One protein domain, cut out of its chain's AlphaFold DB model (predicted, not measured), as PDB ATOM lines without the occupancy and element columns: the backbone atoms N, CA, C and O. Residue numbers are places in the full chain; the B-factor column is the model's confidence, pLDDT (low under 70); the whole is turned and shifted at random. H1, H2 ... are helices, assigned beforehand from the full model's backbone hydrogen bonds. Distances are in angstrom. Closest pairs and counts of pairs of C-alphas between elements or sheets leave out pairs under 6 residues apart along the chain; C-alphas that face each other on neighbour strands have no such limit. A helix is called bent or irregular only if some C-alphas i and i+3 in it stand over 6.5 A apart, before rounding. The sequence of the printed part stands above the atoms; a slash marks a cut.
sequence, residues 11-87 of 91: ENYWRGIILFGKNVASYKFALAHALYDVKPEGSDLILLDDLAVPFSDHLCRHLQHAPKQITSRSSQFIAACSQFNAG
ATOM      1  N   GLU A  11       4.042  42.885 -55.577       86.69
ATOM      2  CA  GLU A  11       3.481  41.898 -54.653       86.69
ATOM      3  C   GLU A  11       4.027  42.079 -53.229       86.69
ATOM      4  O   GLU A  11       3.257  42.107 -52.268       86.69
ATOM      5  N   ASN A  12       5.342  42.255 -53.073       85.56
ATOM      6  CA  ASN A  12       5.949  42.447 -51.757       85.56
ATOM      7  C   ASN A  12       5.519  43.768 -51.118       85.56
ATOM      8  O   ASN A  12       5.261  43.803 -49.912       85.56
ATOM      9  N   TYR A  13       5.378  44.838 -51.905       87.50
ATOM     10  CA  TYR A  13       4.822  46.096 -51.411       87.50
ATOM     11  C   TYR A  13       3.372  45.940 -50.960       87.50
ATOM     12  O   TYR A  13       3.036  46.349 -49.846       87.50
ATOM     13  N   TRP A  14       2.533  45.294 -51.769       87.12
ATOM     14  CA  TRP A  14       1.141  45.021 -51.424       87.12
ATOM     15  C   TRP A  14       1.027  44.209 -50.129       87.12
ATOM     16  O   TRP A  14       0.389  44.643 -49.168       87.12
ATOM     17  N   ARG A  15       1.734  43.076 -50.046       87.19
ATOM     18  CA  ARG A  15       1.794  42.236 -48.840       87.19
ATOM     19  C   ARG A  15       2.288  43.025 -47.634       87.19
ATOM     20  O   ARG A  15       1.740  42.874 -46.546       87.19
ATOM     21  N   GLY A  16       3.291  43.879 -47.819       87.62
ATOM     22  CA  GLY A  16       3.822  44.741 -46.769       87.62
ATOM     23  C   GLY A  16       2.776  45.713 -46.220       87.62
ATOM     24  O   GLY A  16       2.615  45.808 -45.003       87.62
ATOM     25  N   ILE A  17       2.022  46.382 -47.098       86.12
ATOM     26  CA  ILE A  17       0.943  47.303 -46.712       86.12
ATOM     27  C   ILE A  17      -0.141  46.556 -45.933       86.12
ATOM     28  O   ILE A  17      -0.539  47.001 -44.854       86.12
ATOM     29  N   ILE A  18      -0.587  45.401 -46.431       87.62
ATOM     30  CA  ILE A  18      -1.641  44.628 -45.772       87.62
ATOM     31  C   ILE A  18      -1.152  44.057 -44.434       87.62
ATOM     32  O   ILE A  18      -1.842  44.186 -43.427       87.62
ATOM     33  N   LEU A  19       0.050  43.483 -44.351       84.50
ATOM     34  CA  LEU A  19       0.534  42.828 -43.126       84.50
ATOM     35  C   LEU A  19       0.999  43.822 -42.057       84.50
ATOM     36  O   LEU A  19       0.660  43.652 -40.883       84.50
ATOM     37  N   PHE A  20       1.697  44.889 -42.446       84.12
ATOM     38  CA  PHE A  20       2.390  45.797 -41.520       84.12
ATOM     39  C   PHE A  20       1.861  47.235 -41.527       84.12
ATOM     40  O   PHE A  20       2.342  48.064 -40.754       84.12
ATOM     41  N   GLY A  21       0.870  47.555 -42.363       80.88
ATOM     42  CA  GLY A  21       0.230  48.867 -42.358       80.88
ATOM     43  C   GLY A  21      -0.336  49.234 -40.982       80.88
ATOM     44  O   GLY A  21      -0.813  48.371 -40.243       80.88
ATOM     45  N   LYS A  22      -0.315  50.535 -40.659       78.06
ATOM     46  CA  LYS A  22      -0.777  51.095 -39.371       78.06
ATOM     47  C   LYS A  22      -2.284  50.929 -39.116       78.06
ATOM     48  O   LYS A  22      -2.745  51.207 -38.012       78.06
ATOM     49  N   ASN A  23      -3.043  50.508 -40.128       77.00
ATOM     50  CA  ASN A  23      -4.469  50.245 -40.008       77.00
ATOM     51  C   ASN A  23      -4.747  48.988 -39.180       77.00
ATOM     52  O   ASN A  23      -3.942  48.062 -39.071       77.00
ATOM     53  N   VAL A  24      -5.950  48.961 -38.626       81.62
ATOM     54  CA  VAL A  24      -6.481  47.847 -37.854       81.62
ATOM     55  C   VAL A  24      -6.594  46.579 -38.711       81.62
ATOM     56  O   VAL A  24      -7.015  46.643 -39.868       81.62
ATOM     57  N   ALA A  25      -6.246  45.420 -38.138       81.06
ATOM     58  CA  ALA A  25      -6.117  44.174 -38.888       81.06
ATOM     59  C   ALA A  25      -7.419  43.705 -39.543       81.06
ATOM     60  O   ALA A  25      -7.426  43.408 -40.733       81.06
ATOM     61  N   SER A  26      -8.540  43.731 -38.827       84.31
ATOM     62  CA  SER A  26      -9.814  43.306 -39.421       84.31
ATOM     63  C   SER A  26     -10.216  44.168 -40.629       84.31
ATOM     64  O   SER A  26     -10.654  43.629 -41.640       84.31
ATOM     65  N   TYR A  27     -10.000  45.488 -40.580       87.94
ATOM     66  CA  TYR A  27     -10.354  46.375 -41.695       87.94
ATOM     67  C   TYR A  27      -9.405  46.244 -42.888       87.94
ATOM     68  O   TYR A  27      -9.865  46.218 -44.024       87.94
ATOM     69  N   LYS A  28      -8.088  46.135 -42.669       89.62
ATOM     70  CA  LYS A  28      -7.129  46.051 -43.785       89.62
ATOM     71  C   LYS A  28      -7.274  44.752 -44.579       89.62
ATOM     72  O   LYS A  28      -7.171  44.784 -45.799       89.62
ATOM     73  N   PHE A  29      -7.555  43.635 -43.905       89.69
ATOM     74  CA  PHE A  29      -7.792  42.363 -44.585       89.69
ATOM     75  C   PHE A  29      -9.126  42.368 -45.338       89.69
ATOM     76  O   PHE A  29      -9.154  41.958 -46.495       89.69
ATOM     77  N   ALA A  30     -10.197  42.902 -44.740       91.88
ATOM     78  CA  ALA A  30     -11.478  43.046 -45.432       91.88
ATOM     79  C   ALA A  30     -11.368  43.949 -46.673       91.88
ATOM     80  O   ALA A  30     -11.875  43.600 -47.734       91.88
ATOM     81  N   LEU A  31     -10.645  45.070 -46.570       91.75
ATOM     82  CA  LEU A  31     -10.400  45.970 -47.700       91.75
ATOM     83  C   LEU A  31      -9.563  45.304 -48.795       91.75
ATOM     84  O   LEU A  31      -9.889  45.442 -49.968       91.75
ATOM     85  N   ALA A  32      -8.514  44.566 -48.426       91.75
ATOM     86  CA  ALA A  32      -7.693  43.842 -49.391       91.75
ATOM     87  C   ALA A  32      -8.530  42.850 -50.206       91.75
ATOM     88  O   ALA A  32      -8.415  42.819 -51.425       91.75
ATOM     89  N   HIS A  33      -9.392  42.073 -49.543       92.06
ATOM     90  CA  HIS A  33     -10.290  41.143 -50.223       92.06
ATOM     91  C   HIS A  33     -11.321  41.861 -51.099       92.06
ATOM     92  O   HIS A  33     -11.496  41.479 -52.250       92.06
ATOM     93  N   ALA A  34     -11.937  42.938 -50.606       93.44
ATOM     94  CA  ALA A  34     -12.893  43.713 -51.392       93.44
ATOM     95  C   ALA A  34     -12.269  44.276 -52.681       93.44
ATOM     96  O   ALA A  34     -12.888  44.216 -53.736       93.44
ATOM     97  N   LEU A  35     -11.024  44.755 -52.617       90.88
ATOM     98  CA  LEU A  35     -10.297  45.255 -53.787       90.88
ATOM     99  C   LEU A  35      -9.960  44.161 -54.812       90.88
ATOM    100  O   LEU A  35      -9.808  44.477 -55.985       90.88
ATOM    101  N   TYR A  36      -9.847  42.894 -54.398       89.25
ATOM    102  CA  TYR A  36      -9.706  41.776 -55.340       89.25
ATOM    103  C   TYR A  36     -11.022  41.417 -56.034       89.25
ATOM    104  O   TYR A  36     -11.000  40.949 -57.172       89.25
ATOM    105  N   ASP A  37     -12.151  41.622 -55.357       89.44
ATOM    106  CA  ASP A  37     -13.474  41.285 -55.884       89.44
ATOM    107  C   ASP A  37     -14.014  42.361 -56.832       89.44
ATOM    108  O   ASP A  37     -14.715  42.045 -57.798       89.44
ATOM    109  N   VAL A  38     -13.676  43.628 -56.583       86.88
ATOM    110  CA  VAL A  38     -14.023  44.733 -57.479       86.88
ATOM    111  C   VAL A  38     -13.177  44.625 -58.746       86.88
ATOM    112  O   VAL A  38     -11.963  44.820 -58.730       86.88
ATOM    113  N   LYS A  39     -13.824  44.312 -59.871       74.50
ATOM    114  CA  LYS A  39     -13.167  44.293 -61.179       74.50
ATOM    115  C   LYS A  39     -13.152  45.709 -61.756       74.50
ATOM    116  O   LYS A  39     -14.227  46.261 -61.974       74.50
ATOM    117  N   PRO A  40     -11.980  46.287 -62.054       68.81
ATOM    118  CA  PRO A  40     -11.923  47.567 -62.741       68.81
ATOM    119  C   PRO A  40     -12.410  47.380 -64.183       68.81
ATOM    120  O   PRO A  40     -11.728  46.777 -65.012       68.81
ATOM    121  N   GLU A  41     -13.599  47.889 -64.502       73.56
ATOM    122  CA  GLU A  41     -14.120  47.948 -65.874       73.56
ATOM    123  C   GLU A  41     -13.439  49.088 -66.652       73.56
ATOM    124  O   GLU A  41     -14.057  50.070 -67.055       73.56
ATOM    125  N   GLY A  42     -12.118  48.985 -66.824       74.25
ATOM    126  CA  GLY A  42     -11.319  49.937 -67.604       74.25
ATOM    127  C   GLY A  42     -10.994  51.261 -66.904       74.25
ATOM    128  O   GLY A  42     -10.511  52.179 -67.562       74.25
ATOM    129  N   SER A  43     -11.231  51.366 -65.594       79.94
ATOM    130  CA  SER A  43     -10.909  52.541 -64.780       79.94
ATOM    131  C   SER A  43     -10.204  52.133 -63.490       79.94
ATOM    132  O   SER A  43     -10.626  51.190 -62.824       79.94
ATOM    133  N   ASP A  44      -9.171  52.888 -63.113       84.00
ATOM    134  CA  ASP A  44      -8.473  52.738 -61.828       84.00
ATOM    135  C   ASP A  44      -9.215  53.441 -60.671       84.00
ATOM    136  O   ASP A  44      -8.781  53.393 -59.517       84.00
ATOM    137  N   LEU A  45     -10.327  54.125 -60.965       87.94
ATOM    138  CA  LEU A  45     -11.184  54.747 -59.960       87.94
ATOM    139  C   LEU A  45     -12.182  53.723 -59.414       87.94
ATOM    140  O   LEU A  45     -13.029  53.232 -60.154       87.94
ATOM    141  N   ILE A  46     -12.120  53.485 -58.104       88.12
ATOM    142  CA  ILE A  46     -13.098  52.691 -57.358       88.12
ATOM    143  C   ILE A  46     -13.843  53.632 -56.409       88.12
ATOM    144  O   ILE A  46     -13.204  54.312 -55.596       88.12
ATOM    145  N   LEU A  47     -15.173  53.697 -56.501       90.69
ATOM    146  CA  LEU A  47     -15.970  54.511 -55.586       90.69
ATOM    147  C   LEU A  47     -16.145  53.791 -54.247       90.69
ATOM    148  O   LEU A  47     -16.085  52.566 -54.142       90.69
ATOM    149  N   LEU A  48     -16.392  54.567 -53.190       90.56
ATOM    150  CA  LEU A  48     -16.682  53.994 -51.874       90.56
ATOM    151  C   LEU A  48     -17.958  53.144 -51.890       90.56
ATOM    152  O   LEU A  48     -18.001  52.125 -51.205       90.56
ATOM    153  N   ASP A  49     -18.952  53.532 -52.688       91.06
ATOM    154  CA  ASP A  49     -20.209  52.792 -52.827       91.06
ATOM    155  C   ASP A  49     -19.984  51.409 -53.458       91.06
ATOM    156  O   ASP A  49     -20.555  50.423 -52.989       91.06
ATOM    157  N   ASP A  50     -19.067  51.308 -54.427       89.75
ATOM    158  CA  ASP A  50     -18.679  50.036 -55.052       89.75
ATOM    159  C   ASP A  50     -17.994  49.100 -54.045       89.75
ATOM    160  O   ASP A  50     -18.135  47.878 -54.102       89.75
ATOM    161  N   LEU A  51     -17.258  49.676 -53.089       92.12
ATOM    162  CA  LEU A  51     -16.572  48.932 -52.035       92.12
ATOM    163  C   LEU A  51     -17.476  48.580 -50.857       92.12
ATOM    164  O   LEU A  51     -17.178  47.620 -50.151       92.12
ATOM    165  N   ALA A  52     -18.546  49.335 -50.613       92.56
ATOM    166  CA  ALA A  52     -19.313  49.261 -49.373       92.56
ATOM    167  C   ALA A  52     -19.835  47.845 -49.087       92.56
ATOM    168  O   ALA A  52     -19.646  47.323 -47.982       92.56
ATOM    169  N   VAL A  53     -20.447  47.210 -50.090       93.19
ATOM    170  CA  VAL A  53     -20.991  45.849 -49.988       93.19
ATOM    171  C   VAL A  53     -19.885  44.796 -49.838       93.19
ATOM    172  O   VAL A  53     -19.887  44.114 -48.808       93.19
ATOM    173  N   PRO A  54     -18.919  44.654 -50.772       94.06
ATOM    174  CA  PRO A  54     -17.892  43.616 -50.661       94.06
ATOM    175  C   PRO A  54     -17.032  43.782 -49.402       94.06
ATOM    176  O   PRO A  54     -16.711  42.800 -48.735       94.06
ATOM    177  N   PHE A  55     -16.707  45.015 -49.009       94.69
ATOM    178  CA  PHE A  55     -15.967  45.286 -47.778       94.69
ATOM    179  C   PHE A  55     -16.718  44.818 -46.530       94.69
ATOM    180  O   PHE A  55     -16.142  44.129 -45.683       94.69
ATOM    181  N   SER A  56     -17.996  45.187 -46.410       94.06
ATOM    182  CA  SER A  56     -18.810  44.835 -45.244       94.06
ATOM    183  C   SER A  56     -19.031  43.328 -45.156       94.06
ATOM    184  O   SER A  56     -18.952  42.769 -44.065       94.06
ATOM    185  N   ASP A  57     -19.228  42.654 -46.289       94.06
ATOM    186  CA  ASP A  57     -19.386  41.201 -46.356       94.06
ATOM    187  C   ASP A  57     -18.107  40.461 -45.929       94.06
ATOM    188  O   ASP A  57     -18.148  39.610 -45.036       94.06
ATOM    189  N   HIS A  58     -16.937  40.844 -46.455       94.88
ATOM    190  CA  HIS A  58     -15.657  40.272 -46.010       94.88
ATOM    191  C   HIS A  58     -15.396  40.505 -44.527       94.88
ATOM    192  O   HIS A  58     -14.897  39.614 -43.834       94.88
ATOM    193  N   LEU A  59     -15.764  41.676 -44.010       92.56
ATOM    194  CA  LEU A  59     -15.639  41.971 -42.592       92.56
ATOM    195  C   LEU A  59     -16.590  41.114 -41.746       92.56
ATOM    196  O   LEU A  59     -16.161  40.554 -40.736       92.56
ATOM    197  N   CYS A  60     -17.847  40.958 -42.162       93.06
ATOM    198  CA  CYS A  60     -18.816  40.069 -41.527       93.06
ATOM    199  C   CYS A  60     -18.288  38.630 -41.479       93.06
ATOM    200  O   CYS A  60     -18.200  38.051 -40.395       93.06
ATOM    201  N   ARG A  61     -17.842  38.075 -42.611       91.12
ATOM    202  CA  ARG A  61     -17.262  36.722 -42.687       91.12
ATOM    203  C   ARG A  61     -16.019  36.571 -41.815       91.12
ATOM    204  O   ARG A  61     -15.867  35.561 -41.130       91.12
ATOM    205  N   HIS A  62     -15.141  37.573 -41.797       89.62
ATOM    206  CA  HIS A  62     -13.959  37.568 -40.938       89.62
ATOM    207  C   HIS A  62     -14.349  37.485 -39.458       89.62
ATOM    208  O   HIS A  62     -13.809  36.651 -38.734       89.62
ATOM    209  N   LEU A  63     -15.331  38.282 -39.026       88.75
ATOM    210  CA  LEU A  63     -15.800  38.315 -37.637       88.75
ATOM    211  C   LEU A  63     -16.439  37.000 -37.160       88.75
ATOM    212  O   LEU A  63     -16.484  36.762 -35.956       88.75
ATOM    213  N   GLN A  64     -16.924  36.148 -38.071       87.88
ATOM    214  CA  GLN A  64     -17.458  34.823 -37.723       87.88
ATOM    215  C   GLN A  64     -16.356  33.834 -37.319       87.88
ATOM    216  O   GLN A  64     -16.576  32.982 -36.462       87.88
ATOM    217  N   HIS A  65     -15.171  33.947 -37.924       85.12
ATOM    218  CA  HIS A  65     -14.065  33.004 -37.729       85.12
ATOM    219  C   HIS A  65     -12.998  33.535 -36.770       85.12
ATOM    220  O   HIS A  65     -12.335  32.761 -36.082       85.12
ATOM    221  N   ALA A  66     -12.820  34.855 -36.727       80.44
ATOM    222  CA  ALA A  66     -11.830  35.526 -35.905       80.44
ATOM    223  C   ALA A  66     -12.475  36.697 -35.144       80.44
ATOM    224  O   ALA A  66     -13.116  37.557 -35.752       80.44
ATOM    225  N   PRO A  67     -12.295  36.785 -33.815       74.19
ATOM    226  CA  PRO A  67     -12.794  37.920 -33.053       74.19
ATOM    227  C   PRO A  67     -12.114  39.218 -33.504       74.19
ATOM    228  O   PRO A  67     -10.963  39.211 -33.943       74.19
ATOM    229  N   LYS A  68     -12.828  40.344 -33.357       75.94
ATOM    230  CA  LYS A  68     -12.379  41.686 -33.763       75.94
ATOM    231  C   LYS A  68     -10.916  41.939 -33.365       75.94
ATOM    232  O   LYS A  68     -10.560  41.893 -32.189       75.94
ATOM    233  N   GLN A  69     -10.072  42.260 -34.337       72.75
ATOM    234  CA  GLN A  69      -8.667  42.589 -34.103       72.75
ATOM    235  C   GLN A  69      -8.481  44.094 -34.225       72.75
ATOM    236  O   GLN A  69      -7.837  44.563 -35.160       72.75
ATOM    237  N   ILE A  70      -9.109  44.845 -33.312       77.62
ATOM    238  CA  ILE A  70      -9.199  46.310 -33.350       77.62
ATOM    239  C   ILE A  70      -8.505  46.968 -32.157       77.62
ATOM    240  O   ILE A  70      -8.439  46.397 -31.073       77.62
ATOM    241  N   THR A  71      -8.002  48.188 -32.354       79.12
ATOM    242  CA  THR A  71      -7.352  48.979 -31.296       79.12
ATOM    243  C   THR A  71      -8.350  49.781 -30.460       79.12
ATOM    244  O   THR A  71      -8.059  50.124 -29.314       79.12
ATOM    245  N   SER A  72      -9.535  50.083 -31.003       80.56
ATOM    246  CA  SER A  72     -10.584  50.798 -30.276       80.56
ATOM    247  C   SER A  72     -11.367  49.869 -29.343       80.56
ATOM    248  O   SER A  72     -11.582  48.690 -29.620       80.56
ATOM    249  N   ARG A  73     -11.857  50.411 -28.222       79.06
ATOM    250  CA  ARG A  73     -12.692  49.644 -27.276       79.06
ATOM    251  C   ARG A  73     -14.028  49.226 -27.908       79.06
ATOM    252  O   ARG A  73     -14.492  48.102 -27.705       79.06
ATOM    253  N   SER A  74     -14.610  50.106 -28.721       81.81
ATOM    254  CA  SER A  74     -15.882  49.903 -29.415       81.81
ATOM    255  C   SER A  74     -15.832  50.413 -30.860       81.81
ATOM    256  O   SER A  74     -14.959  51.197 -31.239       81.81
ATOM    257  N   SER A  75     -16.759  49.919 -31.681       87.19
ATOM    258  CA  SER A  75     -17.026  50.381 -33.044       87.19
ATOM    259  C   SER A  75     -18.493  50.089 -33.349       87.19
ATOM    260  O   SER A  75     -18.916  48.937 -33.231       87.19
ATOM    261  N   GLN A  76     -19.262  51.121 -33.704       89.62
ATOM    262  CA  GLN A  76     -20.670  50.968 -34.097       89.62
ATOM    263  C   GLN A  76     -20.791  50.092 -35.348       89.62
ATOM    264  O   GLN A  76     -21.646  49.216 -35.410       89.62
ATOM    265  N   PHE A  77     -19.865  50.255 -36.290       89.75
ATOM    266  CA  PHE A  77     -19.833  49.482 -37.524       89.75
ATOM    267  C   PHE A  77     -19.574  47.985 -37.279       89.75
ATOM    268  O   PHE A  77     -20.321  47.140 -37.752       89.75
ATOM    269  N   ILE A  78     -18.586  47.638 -36.441       88.75
ATOM    270  CA  ILE A  78     -18.320  46.231 -36.076       88.75
ATOM    271  C   ILE A  78     -19.503  45.622 -35.317       88.75
ATOM    272  O   ILE A  78     -19.794  44.435 -35.476       88.75
ATOM    273  N   ALA A  79     -20.175  46.420 -34.481       90.19
ATOM    274  CA  ALA A  79     -21.372  45.977 -33.781       90.19
ATOM    275  C   ALA A  79     -22.497  45.641 -34.769       90.19
ATOM    276  O   ALA A  79     -23.075  44.566 -34.641       90.19
ATOM    277  N   ALA A  80     -22.733  46.488 -35.777       92.25
ATOM    278  CA  ALA A  80     -23.691  46.222 -36.850       92.25
ATOM    279  C   ALA A  80     -23.336  44.942 -37.630       92.25
ATOM    280  O   ALA A  80     -24.161  44.040 -37.729       92.25
ATOM    281  N   CYS A  81     -22.079  44.770 -38.061       91.25
ATOM    282  CA  CYS A  81     -21.630  43.532 -38.719       91.25
ATOM    283  C   CYS A  81     -21.868  42.280 -37.855       91.25
ATOM    284  O   CYS A  81     -22.271  41.224 -38.338       91.25
ATOM    285  N   SER A  82     -21.639  42.390 -36.544       89.56
ATOM    286  CA  SER A  82     -21.856  41.283 -35.607       89.56
ATOM    287  C   SER A  82     -23.345  40.984 -35.385       89.56
ATOM    288  O   SER A  82     -23.710  39.836 -35.140       89.56
ATOM    289  N   GLN A  83     -24.210  42.000 -35.442       90.62
ATOM    290  CA  GLN A  83     -25.665  41.845 -35.355       90.62
ATOM    291  C   GLN A  83     -26.231  41.212 -36.625       90.62
ATOM    292  O   GLN A  83     -26.991  40.248 -36.518       90.62
ATOM    293  N   PHE A  84     -25.766  41.659 -37.794       92.25
ATOM    294  CA  PHE A  84     -26.051  41.043 -39.087       92.25
ATOM    295  C   PHE A  84     -25.694  39.549 -39.091       92.25
ATOM    296  O   PHE A  84     -26.545  38.704 -39.360       92.25
ATOM    297  N   ASN A  85     -24.476  39.199 -38.665       91.00
ATOM    298  CA  ASN A  85     -24.035  37.802 -38.546       91.00
ATOM    299  C   ASN A  85     -24.897  36.952 -37.605       91.00
ATOM    300  O   ASN A  85     -24.987  35.740 -37.774       91.00
ATOM    301  N   ALA A  86     -25.506  37.571 -36.594       89.56
ATOM    302  CA  ALA A  86     -26.384  36.897 -35.647       89.56
ATOM    303  C   ALA A  86     -27.848  36.821 -36.122       89.56
ATOM    304  O   ALA A  86     -28.702  36.394 -35.347       89.56
ATOM    305  N   GLY A  87     -28.150  37.274 -37.346       86.38
ATOM    306  CA  GLY A  87     -29.504  37.317 -37.900       86.38
ATOM    307  C   GLY A  87     -30.417  38.354 -37.242       86.38
ATOM    308  O   GLY A  87     -31.632  38.240 -37.349       86.38
TER     309      GLY A  87
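What this domain is: This is residues 11 to 87 of the 91 residues of an uncharacterized protein of Kluyvera cryocrescens (UniProt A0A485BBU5). What is the main picture? H3, the longest helix, is crossed on one side by H2 and, through its residues 56 to 64, by H4, while H1 folds back from H2 as a hairpin with slight contact, at the far end of the row of contacts H1, H2, H3, H4. Residues 39 to 45, between H2 and H3, stick out as a loop. What is the make-up? The printed part has 77 residues with four named helices, H1 H2 H3 H4 along the chain, and no named strand; the class is all helix. How large is it? It is only just compact, close to loose, with a radius of gyration of the C-alphas of 13.3 A and spans of 37 by 27 by 19 A.

How they stand to each other: What touches the longest helix? H3, residues 48 to 65, touches H2, residues 25 to 37, at a steep tilt of 55 degrees, opposite ways; their closest C-alphas are Ala 34 and Phe 55, 5.0 A. With residues 56 to 64 alone H3 touches H4, residues 76 to 85, at a steep tilt of 64 degrees, the same way; the closest C-alphas, of Cys 60 and Cys 81, are 5.3 A apart. Where is H1? H1, residues 11 to 20, and H2 form a helical hairpin at a shallow tilt of 31 degrees, opposite ways; they only just touch, with 3 pairs of C-alphas within 8 A, the closest Ile 18 and Lys 28 at 6.0 A, and H2 uses residues 28 to 32 alone. H1 is apart from H3 and H4, and H2 from H4. Are the backbones well formed? Every O i to N i+4 pair is within hydrogen-bond range in H1, H2 and H4, and 11 of 14 in H3.

Where its parts are: Where are the ends? H1 begins at C-alpha 11, (3.481, 41.898, -54.653), and H4 ends at C-alpha 85, (-24.035, 37.802, -38.546). How long are the helices? From first to last C-alpha H3 measures 25.4 A, H2 18.7 A, H4 14.3 A and H1 13.7 A. Is H3 even? It has a kink of 27 degrees near residue 55 and is only just irregular: C-alphas 50 and 53 are 7.0 A apart.

The domain as a whole: How far does it reach? The two C-alphas farthest apart, of Gly 42 and Arg 73, are 40.4 A apart. How is it linked? The printed part has no cut; the link H1 to H2 is tight, and H2 to H3 and H3 to H4 are short. Where is confidence low? The mean pLDDT of the printed part is 86.7, and residue 40 alone is under 70.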